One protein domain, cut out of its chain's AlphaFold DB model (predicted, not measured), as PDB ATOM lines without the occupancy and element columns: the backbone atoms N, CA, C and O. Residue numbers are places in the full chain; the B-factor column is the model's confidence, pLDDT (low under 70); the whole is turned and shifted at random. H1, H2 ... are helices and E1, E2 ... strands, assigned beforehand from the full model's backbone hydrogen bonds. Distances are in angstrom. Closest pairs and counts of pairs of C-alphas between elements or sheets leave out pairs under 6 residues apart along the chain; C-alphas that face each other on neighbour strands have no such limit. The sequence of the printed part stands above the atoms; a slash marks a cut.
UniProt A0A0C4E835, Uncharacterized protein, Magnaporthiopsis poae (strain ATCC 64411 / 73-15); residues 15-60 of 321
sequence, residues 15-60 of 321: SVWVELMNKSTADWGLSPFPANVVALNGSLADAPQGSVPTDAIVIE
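This is residues 15 to 60 of the 321 residues of an uncharacterized protein of Magnaporthiopsis poae (strain ATCC 64411 / 73-15) (UniProt A0A0C4E835). There is little regular structure here: one helix, H1, makes one end, a tiny sheet of two parallel strands, E1 and E2, sits in the middle, and a loop makes the other end, where residues 46 to 51 stick out. The printed part has 46 residues, with 18 in named elements, in the order H1, E1, E2, class mixed. It is loose, radius of gyration of the C-alphas 11.9 A, and elongated, spanning 36 by 19 by 13 A.

Find C-alpha 15 at (92.358, 6.025, 70.166); from there H1, residues 15 to 26, runs 15.6 A. Next come E1, residues 37 to 39, and E2, residues 57 to 59, ending at C-alpha 59 at (82.399, 13.175, 65.591).

Look at H1 and E1: their closest C-alphas, of Val 18 and Ala 39, are 7.7 A apart. H1 and E2 are apart. E1 and E2 are parallel at 22 degrees; N 38 and O 57 are 2.8 A apart, within hydrogen-bond range. In H1 every O i to N i+4 pair is within range.

The C-alphas farthest apart, of Gly 29 and Gln 49, are 36.0 A apart. The printed part has no cut. The link from E1 to E2 is long, 17 residues. Confidence is under 70 at residues 15 to 31, 33 to 35 and 41.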
ATOM      1  N   SER A  15      92.530   7.321  69.504       54.78
ATOM      2  CA  SER A  15      92.358   6.025  70.166       54.78
ATOM      3  C   SER A  15      92.006   6.183  71.636       54.78
ATOM      4  O   SER A  15      91.134   5.477  72.098       54.78
ATOM      5  N   VAL A  16      92.614   7.135  72.352       55.09
ATOM      6  CA  VAL A  16      92.421   7.277  73.804       55.09
ATOM      7  C   VAL A  16      91.008   7.736  74.145       55.09
ATOM      8  O   VAL A  16      90.409   7.174  75.049       55.09
ATOM      9  N   TRP A  17      90.427   8.698  73.417       62.19
ATOM     10  CA  TRP A  17      89.044   9.112  73.679       62.19
ATOM     11  C   TRP A  17      88.047   7.999  73.351       62.19
ATOM     12  O   TRP A  17      87.183   7.697  74.164       62.19
ATOM     13  N   VAL A  18      88.199   7.340  72.199       64.06
ATOM     14  CA  VAL A  18      87.341   6.205  71.821       64.06
ATOM     15  C   VAL A  18      87.548   5.023  72.772       64.06
ATOM     16  O   VAL A  18      86.587   4.360  73.125       64.06
ATOM     17  N   GLU A  19      88.766   4.784  73.252       64.88
ATOM     18  CA  GLU A  19      89.086   3.758  74.248       64.88
ATOM     19  C   GLU A  19      88.496   4.097  75.621       64.88
ATOM     20  O   GLU A  19      87.942   3.217  76.269       64.88
ATOM     21  N   LEU A  20      88.566   5.357  76.060       61.62
ATOM     22  CA  LEU A  20      87.947   5.829  77.301       61.62
ATOM     23  C   LEU A  20      86.424   5.751  77.224       61.62
ATOM     24  O   LEU A  20      85.790   5.300  78.169       61.62
ATOM     25  N   MET A  21      85.847   6.128  76.085       64.81
ATOM     26  CA  MET A  21      84.419   6.000  75.830       64.81
ATOM     27  C   MET A  21      84.005   4.531  75.762       64.81
ATOM     28  O   MET A  21      83.017   4.175  76.383       64.81
ATOM     29  N   ASN A  22      84.795   3.670  75.112       69.19
ATOM     30  CA  ASN A  22      84.579   2.223  75.079       69.19
ATOM     31  C   ASN A  22      84.655   1.602  76.477       69.19
ATOM     32  O   ASN A  22      83.825   0.757  76.797       69.19
ATOM     33  N   LYS A  23      85.614   2.021  77.313       68.50
ATOM     34  CA  LYS A  23      85.710   1.602  78.719       68.50
ATOM     35  C   LYS A  23      84.492   2.072  79.511       68.50
ATOM     36  O   LYS A  23      83.847   1.256  80.150       68.50
ATOM     37  N   SER A  24      84.114   3.343  79.371       63.34
ATOM     38  CA  SER A  24      82.931   3.901  80.032       63.34
ATOM     39  C   SER A  24      81.633   3.215  79.599       63.34
ATOM     40  O   SER A  24      80.758   3.013  80.430       63.34
ATOM     41  N   THR A  25      81.479   2.853  78.323       65.25
ATOM     42  CA  THR A  25      80.301   2.115  77.844       65.25
ATOM     43  C   THR A  25      80.328   0.657  78.286       65.25
ATOM     44  O   THR A  25      79.279   0.113  78.621       65.25
ATOM     45  N   ALA A  26      81.511   0.035  78.339       68.12
ATOM     46  CA  ALA A  26      81.668  -1.333  78.820       68.12
ATOM     47  C   ALA A  26      81.311  -1.456  80.310       68.12
ATOM     48  O   ALA A  26      80.616  -2.399  80.682       68.12
ATOM     49  N   ASP A  27      81.691  -0.473  81.134       65.12
ATOM     50  CA  ASP A  27      81.297  -0.397  82.548       65.12
ATOM     51  C   ASP A  27      79.768  -0.335  82.724       65.12
ATOM     52  O   ASP A  27      79.240  -0.695  83.774       65.12
ATOM     53  N   TRP A  28      79.040   0.107  81.694       54.38
ATOM     54  CA  TRP A  28      77.579   0.225  81.690       54.38
ATOM     55  C   TRP A  28      76.889  -0.963  81.001       54.38
ATOM     56  O   TRP A  28      75.679  -0.933  80.777       54.38
ATOM     57  N   GLY A  29      77.642  -2.010  80.640       61.41
ATOM     58  CA  GLY A  29      77.126  -3.183  79.929       61.41
ATOM     59  C   GLY A  29      76.751  -2.918  78.466       61.41
ATOM     60  O   GLY A  29      76.110  -3.758  77.834       61.41
ATOM     61  N   LEU A  30      77.138  -1.766  77.912       64.56
ATOM     62  CA  LEU A  30      76.947  -1.439  76.504       64.56
ATOM     63  C   LEU A  30      78.132  -1.959  75.682       64.56
ATOM     64  O   LEU A  30      79.288  -1.901  76.102       64.56
ATOM     65  N   SER A  31      77.842  -2.456  74.477       62.94
ATOM     66  CA  SER A  31      78.884  -2.854  73.526       62.94
ATOM     67  C   SER A  31      79.798  -1.663  73.208       62.94
ATOM     68  O   SER A  31      79.298  -0.539  73.114       62.94
ATOM     69  N   PRO A  32      81.105  -1.882  72.975       70.38
ATOM     70  CA  PRO A  32      81.988  -0.834  72.480       70.38
ATOM     71  C   PRO A  32      81.443  -0.209  71.189       70.38
ATOM     72  O   PRO A  32      80.712  -0.849  70.421       70.38
ATOM     73  N   PHE A  33      81.833   1.043  70.950       65.19
ATOM     74  CA  PHE A  33      81.550   1.764  69.719       65.19
ATOM     75  C   PHE A  33      82.022   0.962  68.494       65.19
ATOM     76  O   PHE A  33      83.029   0.247  68.563       65.19
ATOM     77  N   PRO A  34      81.323   1.083  67.348       67.69
ATOM     78  CA  PRO A  34      81.729   0.396  66.131       67.69
ATOM     79  C   PRO A  34      83.139   0.831  65.705       67.69
ATOM     80  O   PRO A  34      83.526   1.985  65.889       67.69
ATOM     81  N   ALA A  35      83.891  -0.085  65.087       64.88
ATOM     82  CA  ALA A  35      85.311   0.098  64.746       64.88
ATOM     83  C   ALA A  35      85.612   1.327  63.859       64.88
ATOM     84  O   ALA A  35      86.753   1.774  63.778       64.88
ATOM     85  N   ASN A  36      84.581   1.897  63.233       72.19
ATOM     86  CA  ASN A  36      84.676   2.998  62.284       72.19
ATOM     87  C   ASN A  36      84.302   4.367  62.886       72.19
ATOM     88  O   ASN A  36      84.037   5.304  62.138       72.19
ATOM     89  N   VAL A  37      84.229   4.528  64.213       72.94
ATOM     90  CA  VAL A  37      84.011   5.857  64.819       72.94
ATOM     91  C   VAL A  37      85.322   6.644  64.867       72.94
ATOM     92  O   VAL A  37      86.316   6.185  65.423       72.94
ATOM     93  N   VAL A  38      85.316   7.859  64.315       74.31
ATOM     94  CA  VAL A  38      86.467   8.767  64.286       74.31
ATOM     95  C   VAL A  38      86.081  10.108  64.896       74.31
ATOM     96  O   VAL A  38      85.208  10.807  64.394       74.31
ATOM     97  N   ALA A  39      86.773  10.503  65.959       75.06
ATOM     98  CA  ALA A  39      86.644  11.828  66.551       75.06
ATOM     99  C   ALA A  39      87.661  12.806  65.929       75.06
ATOM    100  O   ALA A  39      88.860  12.519  65.867       75.06
ATOM    101  N   LEU A  40      87.190  13.967  65.469       74.31
ATOM    102  CA  LEU A  40      87.991  15.045  64.886       74.31
ATOM    103  C   LEU A  40      87.982  16.273  65.798       74.31
ATOM    104  O   LEU A  40      86.957  16.640  66.360       74.31
ATOM    105  N   ASN A  41      89.121  16.963  65.897       68.50
ATOM    106  CA  ASN A  41      89.253  18.210  66.661       68.50
ATOM    107  C   ASN A  41      88.906  19.468  65.829       68.50
ATOM    108  O   ASN A  41      89.494  20.533  65.997       68.50
ATOM    109  N   GLY A  42      87.990  19.320  64.874       72.00
ATOM    110  CA  GLY A  42      87.587  20.341  63.907       72.00
ATOM    111  C   GLY A  42      86.466  19.812  63.017       72.00
ATOM    112  O   GLY A  42      85.894  18.760  63.329       72.00
ATOM    113  N   SER A  43      86.160  20.519  61.928       80.12
ATOM    114  CA  SER A  43      85.178  20.047  60.947       80.12
ATOM    115  C   SER A  43      85.789  18.990  60.025       80.12
ATOM    116  O   SER A  43      86.998  18.982  59.783       80.12
ATOM    117  N   LEU A  44      84.959  18.108  59.463       82.56
ATOM    118  CA  LEU A  44      85.377  17.157  58.435       82.56
ATOM    119  C   LEU A  44      85.967  17.857  57.202       82.56
ATOM    120  O   LEU A  44      86.852  17.301  56.557       82.56
ATOM    121  N   ALA A  45      85.518  19.080  56.900       85.38
ATOM    122  CA  ALA A  45      86.041  19.877  55.792       85.38
ATOM    123  C   ALA A  45      87.528  20.246  55.960       85.38
ATOM    124  O   ALA A  45      88.237  20.394  54.966       85.38
ATOM    125  N   ASP A  46      87.996  20.348  57.206       80.56
ATOM    126  CA  ASP A  46      89.381  20.696  57.539       80.56
ATOM    127  C   ASP A  46      90.291  19.458  57.591       80.56
ATOM    128  O   ASP A  46      91.514  19.571  57.701       80.56
ATOM    129  N   ALA A  47      89.709  18.255  57.543       79.50
ATOM    130  CA  ALA A  47      90.468  17.018  57.571       79.50
ATOM    131  C   ALA A  47      91.178  16.797  56.218       79.50
ATOM    132  O   ALA A  47      90.553  16.931  55.163       79.50
ATOM    133  N   PRO A  48      92.466  16.395  56.208       81.25
ATOM    134  CA  PRO A  48      93.165  16.066  54.968       81.25
ATOM    135  C   PRO A  48      92.395  15.016  54.156       81.25
ATOM    136  O   PRO A  48      91.918  14.025  54.721       81.25
ATOM    137  N   GLN A  49      92.291  15.203  52.837       78.06
ATOM    138  CA  GLN A  49      91.612  14.237  51.967       78.06
ATOM    139  C   GLN A  49      92.231  12.840  52.128       78.06
ATOM    140  O   GLN A  49      93.447  12.674  52.054       78.06
ATOM    141  N   GLY A  50      91.384  11.840  52.387       79.81
ATOM    142  CA  GLY A  50      91.800  10.453  52.632       79.81
ATOM    143  C   GLY A  50      92.206  10.130  54.077       79.81
ATOM    144  O   GLY A  50      92.497   8.975  54.371       79.81
ATOM    145  N   SER A  51      92.200  11.103  54.998       75.88
ATOM    146  CA  SER A  51      92.527  10.866  56.417       75.88
ATOM    147  C   SER A  51      91.385  10.262  57.244       75.88
ATOM    148  O   SER A  51      91.605   9.837  58.381       75.88
ATOM    149  N   VAL A  52      90.175  10.232  56.682       78.31
ATOM    150  CA  VAL A  52      88.966   9.678  57.292       78.31
ATOM    151  C   VAL A  52      88.422   8.595  56.352       78.31
ATOM    152  O   VAL A  52      88.172   8.905  55.182       78.31
ATOM    153  N   PRO A  53      88.263   7.339  56.817       79.12
ATOM    154  CA  PRO A  53      87.649   6.279  56.023       79.12
ATOM    155  C   PRO A  53      86.261   6.695  55.530       79.12
ATOM    156  O   PRO A  53      85.511   7.362  56.241       79.12
ATOM    157  N   THR A  54      85.906   6.316  54.304       79.62
ATOM    158  CA  THR A  54      84.652   6.751  53.660       79.62
ATOM    159  C   THR A  54      83.403   6.201  54.360       79.62
ATOM    160  O   THR A  54      82.310   6.734  54.195       79.62
ATOM    161  N   ASP A  55      83.567   5.149  55.155       77.31
ATOM    162  CA  ASP A  55      82.559   4.475  55.968       77.31
ATOM    163  C   ASP A  55      82.625   4.852  57.462       77.31
ATOM    164  O   ASP A  55      81.930   4.249  58.288       77.31
ATOM    165  N   ALA A  56      83.437   5.852  57.826       78.12
ATOM    166  CA  ALA A  56      83.592   6.284  59.206       78.12
ATOM    167  C   ALA A  56      82.413   7.125  59.718       78.12
ATOM    168  O   ALA A  56      81.881   7.995  59.027       78.12
ATOM    169  N   ILE A  57      82.035   6.908  60.980       76.38
ATOM    170  CA  ILE A  57      81.148   7.804  61.726       76.38
ATOM    171  C   ILE A  57      82.023   8.888  62.346       76.38
ATOM    172  O   ILE A  57      82.831   8.606  63.228       76.38
ATOM    173  N   VAL A  58      81.859  10.124  61.884       80.31
ATOM    174  CA  VAL A  58      82.705  11.247  62.293       80.31
ATOM    175  C   VAL A  58      82.043  12.045  63.413       80.31
ATOM    176  O   VAL A  58      80.910  12.496  63.268       80.31
ATOM    177  N   ILE A  59      82.764  12.246  64.516       75.44
ATOM    178  CA  ILE A  59      82.399  13.175  65.591       75.44
ATOM    179  C   ILE A  59      83.267  14.421  65.425       75.44
ATOM    180  O   ILE A  59      84.455  14.403  65.744       75.44
ATOM    181  N   GLU A  60      82.695  15.491  64.885       79.06
ATOM    182  CA  GLU A  60      83.390  16.771  64.708       79.06
ATOM    183  C   GLU A  60      83.544  17.526  66.035       79.06
ATOM    184  O   GLU A  60      82.752  17.353  66.960       79.06
TER     185      GLU A  60